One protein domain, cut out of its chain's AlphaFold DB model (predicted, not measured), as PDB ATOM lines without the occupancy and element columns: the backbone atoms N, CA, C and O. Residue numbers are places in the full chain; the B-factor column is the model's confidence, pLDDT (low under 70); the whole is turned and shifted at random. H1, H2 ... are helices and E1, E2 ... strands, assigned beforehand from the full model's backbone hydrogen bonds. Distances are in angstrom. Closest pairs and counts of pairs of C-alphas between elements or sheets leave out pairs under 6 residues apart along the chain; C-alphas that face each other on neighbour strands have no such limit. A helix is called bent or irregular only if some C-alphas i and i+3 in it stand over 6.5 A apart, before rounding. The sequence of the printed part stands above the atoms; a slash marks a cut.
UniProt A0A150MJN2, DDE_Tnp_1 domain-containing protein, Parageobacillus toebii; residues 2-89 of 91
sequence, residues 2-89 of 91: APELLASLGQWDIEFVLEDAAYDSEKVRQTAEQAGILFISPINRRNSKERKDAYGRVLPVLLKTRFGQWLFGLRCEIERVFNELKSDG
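AT A GLANCE: This is residues 2 to 89 of the 91 residues of the protein "DDE_Tnp_1 domain-containing protein" of Parageobacillus toebii (UniProt A0A150MJN2). Two short parallel strands, E1 and E2, lie side by side in the middle; helix H2 packs on E2, with H1 side by side with H2 and farther out, while the long helix H4 passes the other end of the strand pair, and residues 80 to 89, of which 80 to 87 belong to H4, stick out as an arm. A long loop after E2 swings wide, residues 48 to 54 sticking out, before it comes back to the small helix H3 at the start of H4. The printed part has 88 residues, with four named helices and two named strands in the order H1, E1, H2, E2, H3, H4, and its class is mostly helix. It is only just compact, close to loose, with a radius of gyration of the C-alphas of 14.1 A and spans of 35 by 31 by 28 A.

IN THESE COORDINATES: Find C-alpha 2 at (365.117, 357.684, 402.579); from there H1 runs over residues 2 to 11, 15.9 A long. H1 is irregular, but only just: C-alphas 8 and 11 are 6.9 A apart. Next come E1, residues 16 to 18, 6.9 A, and H2, residues 26 to 34, 12.2 A. E2, residues 38 to 40, 6.5 A, begins at C-alpha 38 at (378.722, 351.568, 396.889). H3 is residues 61 to 64, 5.3 A, and H4 runs from residue 66 to C-alpha 87 at (364.948, 379.717, 398.380), 31.5 A.

HOW THE PARTS SIT: Look first at E1 and E2, parallel neighbours at 17 degrees, where N 17 and O 38 are 2.9 A apart and N 40 and O 17 are 2.9 A apart, both within hydrogen-bond range. E1, H2 and E2 form a strand-helix-strand unit, two parallel neighbour strands with a helix between them along the chain, and its crossover is right-handed. The closest C-alphas of H2 and E2, Arg 29 and Phe 39, are 7.1 A apart. H1 and H2 touch, closest at the C-alphas of Pro 3 and Val 28, 5.8 A, at a shallow tilt of 14 degrees, the same way. The closest C-alphas of E1 and H4, Leu 18 and Arg 75, are 7.5 A apart. H3 and H4 only just touch, with 3 pairs of C-alphas within 8 A, and only at the corner; H4 does so with residues 68 to 72 alone, and the closest C-alphas are those of Leu 62 and Gly 68, 5.1 A. H1 and H4 are apart. In H2 and H4 every O i to N i+4 pair is within hydrogen-bond range, in H1 4 of 6 are, and H3 is too short for such a pair.

THE WHOLE: The two C-alphas farthest apart, those of Gln 11 and Lys 49, are 39.0 A apart. The printed part has no cut, and the link from E2 to H3, residues 41 to 60, is long. The mean pLDDT of the printed part is 71.1; residues 2 to 4, 6 to 7, 20 to 24 and 41 to 60 are under 70.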
ATOM      1  N   ALA A   2     363.898 358.130 403.286       62.75
ATOM      2  CA  ALA A   2     365.117 357.684 402.579       62.75
ATOM      3  C   ALA A   2     365.313 356.144 402.479       62.75
ATOM      4  O   ALA A   2     365.646 355.669 401.396       62.75
ATOM      5  N   PRO A   3     365.043 355.333 403.528       60.19
ATOM      6  CA  PRO A   3     365.174 353.873 403.430       60.19
ATOM      7  C   PRO A   3     364.104 353.217 402.543       60.19
ATOM      8  O   PRO A   3     364.375 352.230 401.870       60.19
ATOM      9  N   GLU A   4     362.889 353.770 402.525       68.31
ATOM     10  CA  GLU A   4     361.787 353.270 401.687       68.31
ATOM     11  C   GLU A   4     362.028 353.589 400.207       68.31
ATOM     12  O   GLU A   4     361.698 352.777 399.345       68.31
ATOM     13  N   LEU A   5     362.656 354.736 399.917       71.31
ATOM     14  CA  LEU A   5     363.103 355.090 398.571       71.31
ATOM     15  C   LEU A   5     364.204 354.134 398.090       71.31
ATOM     16  O   LEU A   5     364.138 353.639 396.976       71.31
ATOM     17  N   LEU A   6     365.185 353.807 398.937       68.19
ATOM     18  CA  LEU A   6     366.218 352.819 398.597       68.19
ATOM     19  C   LEU A   6     365.628 351.444 398.265       68.19
ATOM     20  O   LEU A   6     366.053 350.813 397.302       68.19
ATOM     21  N   ALA A   7     364.608 351.007 399.005       68.81
ATOM     22  CA  ALA A   7     363.906 349.764 398.702       68.81
ATOM     23  C   ALA A   7     363.137 349.829 397.366       68.81
ATOM     24  O   ALA A   7     363.140 348.859 396.609       68.81
ATOM     25  N   SER A   8     362.507 350.966 397.039       75.31
ATOM     26  CA  SER A   8     361.790 351.147 395.763       75.31
ATOM     27  C   SER A   8     362.719 351.332 394.557       75.31
ATOM     28  O   SER A   8     362.306 351.138 393.408       75.31
ATOM     29  N   LEU A   9     363.987 351.655 394.811       73.69
ATOM     30  CA  LEU A   9     365.042 351.712 393.808       73.69
ATOM     31  C   LEU A   9     365.587 350.331 393.420       73.69
ATOM     32  O   LEU A   9     366.315 350.259 392.441       73.69
ATOM     33  N   GLY A  10     365.184 349.241 394.085       70.00
ATOM     34  CA  GLY A  10     365.643 347.877 393.770       70.00
ATOM     35  C   GLY A  10     365.296 347.367 392.360       70.00
ATOM     36  O   GLY A  10     365.781 346.317 391.955       70.00
ATOM     37  N   GLN A  11     364.468 348.096 391.605       77.12
ATOM     38  CA  GLN A  11     364.229 347.850 390.175       77.12
ATOM     39  C   GLN A  11     365.352 348.386 389.265       77.12
ATOM     40  O   GLN A  11     365.410 348.031 388.091       77.12
ATOM     41  N   TRP A  12     366.205 349.268 389.788       79.12
ATOM     42  CA  TRP A  12     367.337 349.861 389.086       79.12
ATOM     43  C   TRP A  12     368.621 349.166 389.525       79.12
ATOM     44  O   TRP A  12     368.837 348.947 390.715       79.12
ATOM     45  N   ASP A  13     369.489 348.861 388.566       80.75
ATOM     46  CA  ASP A  13     370.831 348.365 388.859       80.75
ATOM     47  C   ASP A  13     371.732 349.554 389.220       80.75
ATOM     48  O   ASP A  13     372.219 350.282 388.349       80.75
ATOM     49  N   ILE A  14     371.840 349.836 390.519       80.12
ATOM     50  CA  ILE A  14     372.571 350.992 391.045       80.12
ATOM     51  C   ILE A  14     373.916 350.521 391.583       80.12
ATOM     52  O   ILE A  14     373.992 349.859 392.610       80.12
ATOM     53  N   GLU A  15     374.995 350.938 390.932       78.75
ATOM     54  CA  GLU A  15     376.345 350.542 391.337       78.75
ATOM     55  C   GLU A  15     376.893 351.413 392.484       78.75
ATOM     56  O   GLU A  15     377.629 350.933 393.348       78.75
ATOM     57  N   PHE A  16     376.521 352.700 392.538       75.06
ATOM     58  CA  PHE A  16     376.950 353.610 393.605       75.06
ATOM     59  C   PHE A  16     375.998 354.794 393.832       75.06
ATOM     60  O   PHE A  16     375.246 355.194 392.944       75.06
ATOM     61  N   VAL A  17     376.085 355.404 395.019       76.56
ATOM     62  CA  VAL A  17     375.345 356.616 395.408       76.56
ATOM     63  C   VAL A  17     376.305 357.672 395.949       76.56
ATOM     64  O   VAL A  17     377.170 357.381 396.777       76.56
ATOM     65  N   LEU A  18     376.132 358.918 395.496       74.44
ATOM     66  CA  LEU A  18     376.833 360.082 396.036       74.44
ATOM     67  C   LEU A  18     375.966 360.755 397.105       74.44
ATOM     68  O   LEU A  18     374.985 361.421 396.780       74.44
ATOM     69  N   GLU A  19     376.327 360.601 398.372       70.94
ATOM     70  CA  GLU A  19     375.510 361.103 399.478       70.94
ATOM     71  C   GLU A  19     375.766 362.591 399.763       70.94
ATOM     72  O   GLU A  19     376.758 363.182 399.329       70.94
ATOM     73  N   ASP A  20     374.869 363.224 400.511       69.00
ATOM     74  CA  ASP A  20     375.136 364.469 401.222       69.00
ATOM     75  C   ASP A  20     375.377 364.172 402.705       69.00
ATOM     76  O   ASP A  20     374.611 363.476 403.363       69.00
ATOM     77  N   ALA A  21     376.460 364.739 403.236       65.00
ATOM     78  CA  ALA A  21     376.873 364.609 404.626       65.00
ATOM     79  C   ALA A  21     375.833 365.131 405.639       65.00
ATOM     80  O   ALA A  21     375.976 364.876 406.840       65.00
ATOM     81  N   ALA A  22     374.836 365.905 405.195       62.25
ATOM     82  CA  ALA A  22     373.684 366.293 406.007       62.25
ATOM     83  C   ALA A  22     372.684 365.142 406.234       62.25
ATOM     84  O   ALA A  22     371.965 365.167 407.232       62.25
ATOM     85  N   TYR A  23     372.668 364.142 405.350       64.50
ATOM     86  CA  TYR A  23     371.736 363.011 405.369       64.50
ATOM     87  C   TYR A  23     372.410 361.653 405.615       64.50
ATOM     88  O   TYR A  23     371.713 360.639 405.635       64.50
ATOM     89  N   ASP A  24     373.725 361.651 405.873       68.38
ATOM     90  CA  ASP A  24     374.482 360.469 406.301       68.38
ATOM     91  C   ASP A  24     373.851 359.860 407.556       68.38
ATOM     92  O   ASP A  24     373.840 360.456 408.640       68.38
ATOM     93  N   SER A  25     373.266 358.675 407.384       72.12
ATOM     94  CA  SER A  25     372.689 357.899 408.473       72.12
ATOM     95  C   SER A  25     373.085 356.435 408.359       72.12
ATOM     96  O   SER A  25     373.060 355.828 407.286       72.12
ATOM     97  N   GLU A  26     373.381 355.828 409.505       75.12
ATOM     98  CA  GLU A  26     373.775 354.421 409.593       75.12
ATOM     99  C   GLU A  26     372.743 353.488 408.941       75.12
ATOM    100  O   GLU A  26     373.103 352.550 408.234       75.12
ATOM    101  N   LYS A  27     371.450 353.790 409.102       76.31
ATOM    102  CA  LYS A  27     370.360 352.995 408.529       76.31
ATOM    103  C   LYS A  27     370.341 353.041 406.998       76.31
ATOM    104  O   LYS A  27     370.099 352.016 406.363       76.31
ATOM    105  N   VAL A  28     370.596 354.208 406.403       74.81
ATOM    106  CA  VAL A  28     370.703 354.369 404.943       74.81
ATOM    107  C   VAL A  28     371.895 353.571 404.419       74.81
ATOM    108  O   VAL A  28     371.748 352.796 403.474       74.81
ATOM    109  N   ARG A  29     373.036 353.660 405.108       75.44
ATOM    110  CA  ARG A  29     374.257 352.931 404.753       75.44
ATOM    111  C   ARG A  29     374.095 351.416 404.807       75.44
ATOM    112  O   ARG A  29     374.419 350.748 403.832       75.44
ATOM    113  N   GLN A  30     373.547 350.886 405.899       79.44
ATOM    114  CA  GLN A  30     373.281 349.449 406.038       79.44
ATOM    115  C   GLN A  30     372.332 348.941 404.945       79.44
ATOM    116  O   GLN A  30     372.531 347.854 404.414       79.44
ATOM    117  N   THR A  31     371.326 349.739 404.576       79.44
ATOM    118  CA  THR A  31     370.362 349.367 403.527       79.44
ATOM    119  C   THR A  31     371.035 349.259 402.157       79.44
ATOM    120  O   THR A  31     370.785 348.310 401.421       79.44
ATOM    121  N   ALA A  32     371.915 350.195 401.808       77.69
ATOM    122  CA  ALA A  32     372.650 350.127 400.547       77.69
ATOM    123  C   ALA A  32     373.725 349.046 400.527       77.69
ATOM    124  O   ALA A  32     373.894 348.400 399.501       77.69
ATOM    125  N   GLU A  33     374.418 348.812 401.644       79.75
ATOM    126  CA  GLU A  33     375.383 347.715 401.750       79.75
ATOM    127  C   GLU A  33     374.691 346.362 401.531       79.75
ATOM    128  O   GLU A  33     375.173 345.538 400.756       79.75
ATOM    129  N   GLN A  34     373.506 346.168 402.119       82.88
ATOM    130  CA  GLN A  34     372.659 344.998 401.859       82.88
ATOM    131  C   GLN A  34     372.205 344.901 400.396       82.88
ATOM    132  O   GLN A  34     372.015 343.796 399.892       82.88
ATOM    133  N   ALA A  35     372.047 346.036 399.718       78.94
ATOM    134  CA  ALA A  35     371.712 346.109 398.300       78.94
ATOM    135  C   ALA A  35     372.940 346.034 397.368       78.94
ATOM    136  O   ALA A  35     372.773 346.087 396.154       78.94
ATOM    137  N   GLY A  36     374.163 345.912 397.901       80.50
ATOM    138  CA  GLY A  36     375.398 345.879 397.107       80.50
ATOM    139  C   GLY A  36     375.804 347.225 396.492       80.50
ATOM    140  O   GLY A  36     376.658 347.261 395.611       80.50
ATOM    141  N   ILE A  37     375.217 348.328 396.952       81.88
ATOM    142  CA  ILE A  37     375.426 349.671 396.409       81.88
ATOM    143  C   ILE A  37     376.617 350.332 397.111       81.88
ATOM    144  O   ILE A  37     376.652 350.448 398.340       81.88
ATOM    145  N   LEU A  38     377.581 350.840 396.338       77.00
ATOM    146  CA  LEU A  38     378.722 351.568 396.889       77.00
ATOM    147  C   LEU A  38     378.317 352.979 397.348       77.00
ATOM    148  O   LEU A  38     377.971 353.838 396.538       77.00
ATOM    149  N   PHE A  39     378.439 353.260 398.643       74.12
ATOM    150  CA  PHE A  39     378.229 354.607 399.173       74.12
ATOM    151  C   PHE A  39     379.485 355.474 399.096       74.12
ATOM    152  O   PHE A  39     380.572 355.087 399.530       74.12
ATOM    153  N   ILE A  40     379.319 356.686 398.569       72.25
ATOM    154  CA  ILE A  40     380.383 357.673 398.402       72.25
ATOM    155  C   ILE A  40     379.927 358.970 399.064       72.25
ATOM    156  O   ILE A  40     379.218 359.779 398.466       72.25
ATOM    157  N   SER A  41     380.367 359.184 400.299       67.50
ATOM    158  CA  SER A  41     380.066 360.410 401.037       67.50
ATOM    159  C   SER A  41     381.226 361.403 400.850       67.50
ATOM    160  O   SER A  41     382.367 361.128 401.239       67.50
ATOM    161  N   PRO A  42     380.997 362.556 400.204       58.69
ATOM    162  CA  PRO A  42     382.029 363.557 399.999       58.69
ATOM    163  C   PRO A  42     382.359 364.277 401.308       58.69
ATOM    164  O   PRO A  42     381.493 364.619 402.111       58.69
ATOM    165  N   ILE A  43     383.643 364.564 401.514       56.66
ATOM    166  CA  ILE A  43     384.098 365.314 402.685       56.66
ATOM    167  C   ILE A  43     383.669 366.778 402.528       56.66
ATOM    168  O   ILE A  43     384.210 367.508 401.694       56.66
ATOM    169  N   ASN A  44     382.737 367.240 403.365       52.75
ATOM    170  CA  ASN A  44     382.380 368.653 403.423       52.75
ATOM    171  C   ASN A  44     383.516 369.463 404.077       52.75
ATOM    172  O   ASN A  44     383.686 369.479 405.297       52.75
ATOM    173  N   ARG A  45     384.311 370.159 403.255       49.69
ATOM    174  CA  ARG A  45     385.504 370.897 403.708       49.69
ATOM    175  C   ARG A  45     385.175 372.091 404.621       49.69
ATOM    176  O   ARG A  45     386.016 372.458 405.444       49.69
ATOM    177  N   ARG A  46     383.969 372.679 404.518       46.16
ATOM    178  CA  ARG A  46     383.534 373.840 405.327       46.16
ATOM    179  C   ARG A  46     383.259 373.491 406.795       46.16
ATOM    180  O   ARG A  46     383.469 374.341 407.650       46.16
ATOM    181  N   ASN A  47     382.889 372.244 407.094       44.34
ATOM    182  CA  ASN A  47     382.593 371.766 408.453       44.34
ATOM    183  C   ASN A  47     383.751 370.957 409.067       44.34
ATOM    184  O   ASN A  47     383.545 370.117 409.935       44.34
ATOM    185  N   SER A  48     384.989 371.212 408.631       49.97
ATOM    186  CA  SER A  48     386.190 370.436 408.980       49.97
ATOM    187  C   SER A  48     386.706 370.603 410.421       49.97
ATOM    188  O   SER A  48     387.831 370.201 410.720       49.97
ATOM    189  N   LYS A  49     385.888 371.114 411.351       45.09
ATOM    190  CA  LYS A  49     386.114 370.900 412.788       45.09
ATOM    191  C   LYS A  49     385.581 369.513 413.155       45.09
ATOM    192  O   LYS A  49     384.450 369.380 413.593       45.09
ATOM    193  N   GLU A  50     386.418 368.514 412.879       48.03
ATOM    194  CA  GLU A  50     386.379 367.135 413.387       48.03
ATOM    195  C   GLU A  50     384.986 366.492 413.541       48.03
ATOM    196  O   GLU A  50     384.342 366.604 414.582       48.03
ATOM    197  N   ARG A  51     384.562 365.692 412.551       50.41
ATOM    198  CA  ARG A  51     383.566 364.638 412.802       50.41
ATOM    199  C   ARG A  51     384.257 363.376 413.330       50.41
ATOM    200  O   ARG A  51     385.297 362.964 412.816       50.41
ATOM    201  N   LYS A  52     383.687 362.821 414.404       42.47
ATOM    202  CA  LYS A  52     384.098 361.590 415.090       42.47
ATOM    203  C   LYS A  52     383.327 360.401 414.517       42.47
ATOM    204  O   LYS A  52     382.348 359.966 415.109       42.47
ATOM    205  N   ASP A  53     383.767 359.849 413.407       47.97
ATOM    206  CA  ASP A  53     383.321 358.528 412.982       47.97
ATOM    207  C   ASP A  53     384.437 357.809 412.229       47.97
ATOM    208  O   ASP A  53     385.187 358.388 411.446       47.97
ATOM    209  N   ALA A  54     384.567 356.512 412.509       46.09
ATOM    210  CA  ALA A  54     385.601 355.629 411.962       46.09
ATOM    211  C   ALA A  54     385.520 355.450 410.431       46.09
ATOM    212  O   ALA A  54     386.377 354.803 409.836       46.09
ATOM    213  N   TYR A  55     384.497 356.032 409.804       49.31
ATOM    214  CA  TYR A  55     384.249 356.028 408.365       49.31
ATOM    215  C   TYR A  55     384.725 357.312 407.677       49.31
ATOM    216  O   TYR A  55     384.793 357.380 406.450       49.31
ATOM    217  N   GLY A  56     385.084 358.333 408.461       49.81
ATOM    218  CA  GLY A  56     385.662 359.565 407.965       49.81
ATOM    219  C   GLY A  56     387.096 359.363 407.477       49.81
ATOM    220  O   GLY A  56     387.890 358.658 408.095       49.81
ATOM    221  N   ARG A  57     387.450 360.118 406.430       48.81
ATOM    222  CA  ARG A  57     388.817 360.401 405.932       48.81
ATOM    223  C   ARG A  57     389.321 359.616 404.726       48.81
ATOM    224  O   ARG A  57     390.534 359.502 404.560       48.81
ATOM    225  N   VAL A  58     388.472 359.204 403.794       49.50
ATOM    226  CA  VAL A  58     388.992 358.903 402.454       49.50
ATOM    227  C   VAL A  58     388.123 359.590 401.427       49.50
ATOM    228  O   VAL A  58     386.988 359.195 401.218       49.50
ATOM    229  N   LEU A  59     388.669 360.630 400.782       56.75
ATOM    230  CA  LEU A  59     388.164 361.052 399.480       56.75
ATOM    231  C   LEU A  59     388.281 359.811 398.586       56.75
ATOM    232  O   LEU A  59     389.425 359.406 398.325       56.75
ATOM    233  N   PRO A  60     387.165 359.164 398.195       67.62
ATOM    234  CA  PRO A  60     387.227 357.856 397.561       67.62
ATOM    235  C   PRO A  60     388.135 357.929 396.342       67.62
ATOM    236  O   PRO A  60     388.163 358.952 395.656       67.62
ATOM    237  N   VAL A  61     388.916 356.879 396.079       70.88
ATOM    238  CA  VAL A  61     389.866 356.866 394.948       70.88
ATOM    239  C   VAL A  61     389.157 357.243 393.643       70.88
ATOM    240  O   VAL A  61     389.729 357.960 392.825       70.88
ATOM    241  N   LEU A  62     387.876 356.884 393.518       72.38
ATOM    242  CA  LEU A  62     386.997 357.316 392.438       72.38
ATOM    243  C   LEU A  62     386.981 358.842 392.250       72.38
ATOM    244  O   LEU A  62     387.201 359.311 391.137       72.38
ATOM    245  N   LEU A  63     386.812 359.626 393.320       71.69
ATOM    246  CA  LEU A  63     386.779 361.095 393.277       71.69
ATOM    247  C   LEU A  63     388.139 361.735 392.946       71.69
ATOM    248  O   LEU A  63     388.202 362.934 392.681       71.69
ATOM    249  N   LYS A  64     389.234 360.964 392.933       77.38
ATOM    250  CA  LYS A  64     390.541 361.431 392.432       77.38
ATOM    251  C   LYS A  64     390.666 361.309 390.912       77.38
ATOM    252  O   LYS A  64     391.564 361.909 390.327       77.38
ATOM    253  N   THR A  65     389.798 360.530 390.272       83.50
ATOM    254  CA  THR A  65     389.777 360.378 388.812       83.50
ATOM    255  C   THR A  65     389.039 361.547 388.154       83.50
ATOM    256  O   THR A  65     388.174 362.166 388.775       83.50
ATOM    257  N   ARG A  66     389.319 361.828 386.870       86.69
ATOM    258  CA  ARG A  66     388.554 362.830 386.097       86.69
ATOM    259  C   ARG A  66     387.057 362.518 386.071       86.69
ATOM    260  O   ARG A  66     386.245 363.429 386.166       86.69
ATOM    261  N   PHE A  67     386.708 361.238 385.969       82.75
ATOM    262  CA  PHE A  67     385.323 360.785 385.968       82.75
ATOM    263  C   PHE A  67     384.632 361.076 387.304       82.75
ATOM    264  O   PHE A  67     383.577 361.700 387.322       82.75
ATOM    265  N   GLY A  68     385.257 360.720 388.428       81.38
ATOM    266  CA  GLY A  68     384.693 361.011 389.747       81.38
ATOM    267  C   GLY A  68     384.611 362.506 390.053       81.38
ATOM    268  O   GLY A  68     383.636 362.943 390.654       81.38
ATOM    269  N   GLN A  69     385.577 363.311 389.598       81.81
ATOM    270  CA  GLN A  69     385.494 364.774 389.694       81.81
ATOM    271  C   GLN A  69     384.326 365.339 388.881       81.81
ATOM    272  O   GLN A  69     383.608 366.209 389.366       81.81
ATOM    273  N   TRP A  70     384.117 364.831 387.664       84.75
ATOM    274  CA  TRP A  70     382.996 365.226 386.815       84.75
ATOM    275  C   TRP A  70     381.643 364.847 387.434       84.75
ATOM    276  O   TRP A  70     380.767 365.703 387.545       84.75
ATOM    277  N   LEU A  71     381.503 363.612 387.930       82.38
ATOM    278  CA  LEU A  71     380.315 363.162 388.664       82.38
ATOM    279  C   LEU A  71     380.035 364.031 389.893       82.38
ATOM    280  O   LEU A  71     378.894 364.403 390.156       82.38
ATOM    281  N   PHE A  72     381.083 364.381 390.637       78.00
ATOM    282  CA  PHE A  72     380.954 365.254 391.794       78.00
ATOM    283  C   PHE A  72     380.496 366.666 391.406       78.00
ATOM    284  O   PHE A  72     379.671 367.255 392.101       78.00
ATOM    285  N   GLY A  73     380.965 367.180 390.267       82.00
ATOM    286  CA  GLY A  73     380.480 368.435 389.694       82.00
ATOM    287  C   GLY A  73     378.982 368.400 389.380       82.00
ATOM    288  O   GLY A  73     378.265 369.318 389.771       82.00
ATOM    289  N   LEU A  74     378.490 367.322 388.756       83.81
ATOM    290  CA  LEU A  74     377.055 367.149 388.482       83.81
ATOM    291  C   LEU A  74     376.218 367.147 389.763       83.81
ATOM    292  O   LEU A  74     375.193 367.823 389.830       83.81
ATOM    293  N   ARG A  75     376.675 366.434 390.798       81.56
ATOM    294  CA  ARG A  75     376.029 366.441 392.117       81.56
ATOM    295  C   ARG A  75     375.924 367.859 392.680       81.56
ATOM    296  O   ARG A  75     374.858 368.238 393.149       81.56
ATOM    297  N   CYS A  76     377.004 368.639 392.638       80.50
ATOM    298  CA  CYS A  76     376.992 370.011 393.147       80.50
ATOM    299  C   CYS A  76     376.037 370.929 392.368       80.50
ATOM    300  O   CYS A  76     375.421 371.802 392.973       80.50
ATOM    301  N   GLU A  77     375.884 370.737 391.056       84.12
ATOM    302  CA  GLU A  77     374.884 371.475 390.273       84.12
ATOM    303  C   GLU A  77     373.456 371.101 390.687       84.12
ATOM    304  O   GLU A  77     372.636 371.993 390.887       84.12
ATOM    305  N   ILE A  78     373.173 369.811 390.902       82.25
ATOM    306  CA  ILE A  78     371.870 369.358 391.418       82.25
ATOM    307  C   ILE A  78     371.587 370.004 392.780       82.25
ATOM    308  O   ILE A  78     370.520 370.581 392.973       82.25
ATOM    309  N   GLU A  79     372.550 369.979 393.706       81.25
ATOM    310  CA  GLU A  79     372.416 370.650 395.006       81.25
ATOM    311  C   GLU A  79     372.170 372.154 394.864       81.25
ATOM    312  O   GLU A  79     371.396 372.721 395.636       81.25
ATOM    313  N   ARG A  80     372.821 372.824 393.903       84.06
ATOM    314  CA  ARG A  80     372.588 374.251 393.662       84.06
ATOM    315  C   ARG A  80     371.143 374.496 393.240       84.06
ATOM    316  O   ARG A  80     370.499 375.346 393.841       84.06
ATOM    317  N   VAL A  81     370.631 373.712 392.291       84.56
ATOM    318  CA  VAL A  81     369.241 373.816 391.819       84.56
ATOM    319  C   VAL A  81     368.248 373.565 392.954       84.56
ATOM    320  O   VAL A  81     367.321 374.347 393.122       84.56
ATOM    321  N   PHE A  82     368.452 372.539 393.786       80.38
ATOM    322  CA  PHE A  82     367.591 372.313 394.958       80.38
ATOM    323  C   PHE A  82     367.620 373.500 395.933       80.38
ATOM    324  O   PHE A  82     366.576 373.972 396.370       80.38
ATOM    325  N   ASN A  83     368.802 374.049 396.230       80.38
ATOM    326  CA  ASN A  83     368.910 375.221 397.104       80.38
ATOM    327  C   ASN A  83     368.232 376.472 396.513       80.38
ATOM    328  O   ASN A  83     367.664 377.265 397.268       80.38
ATOM    329  N   GLU A  84     368.291 376.653 395.193       85.62
ATOM    330  CA  GLU A  84     367.566 377.709 394.477       85.62
ATOM    331  C   GLU A  84     366.048 377.502 394.625       85.62
ATOM    332  O   GLU A  84     365.368 378.380 395.151       85.62
ATOM    333  N   LEU A  85     365.537 376.304 394.318       84.19
ATOM    334  CA  LEU A  85     364.115 375.956 394.466       84.19
ATOM    335  C   LEU A  85     363.599 376.150 395.898       84.19
ATOM    336  O   LEU A  85     362.499 376.665 396.110       84.19
ATOM    337  N   LYS A  86     364.413 375.782 396.891       81.38
ATOM    338  CA  LYS A  86     364.110 375.983 398.309       81.38
ATOM    339  C   LYS A  86     364.021 377.456 398.685       81.38
ATOM    340  O   LYS A  86     363.155 377.843 399.467       81.38
ATOM    341  N   SER A  87     364.930 378.268 398.149       80.06
ATOM    342  CA  SER A  87     364.948 379.717 398.380       80.06
ATOM    343  C   SER A  87     363.733 380.396 397.751       80.06
ATOM    344  O   SER A  87     363.196 381.341 398.327       80.06
ATOM    345  N   ASP A  88     363.266 379.862 396.623       85.94
ATOM    346  CA  ASP A  88     362.083 380.329 395.903       85.94
ATOM    347  C   ASP A  88     360.759 379.802 396.504       85.94
ATOM    348  O   ASP A  88     359.678 380.227 396.094       85.94
ATOM    349  N   GLY A  89     360.820 378.909 397.501       79.06
ATOM    350  CA  GLY A  89     359.651 378.371 398.206       79.06
ATOM    351  C   GLY A  89     358.834 377.356 397.399       79.06
ATOM    352  O   GLY A  89     357.635 377.220 397.637       79.06
TER     353      GLY A  89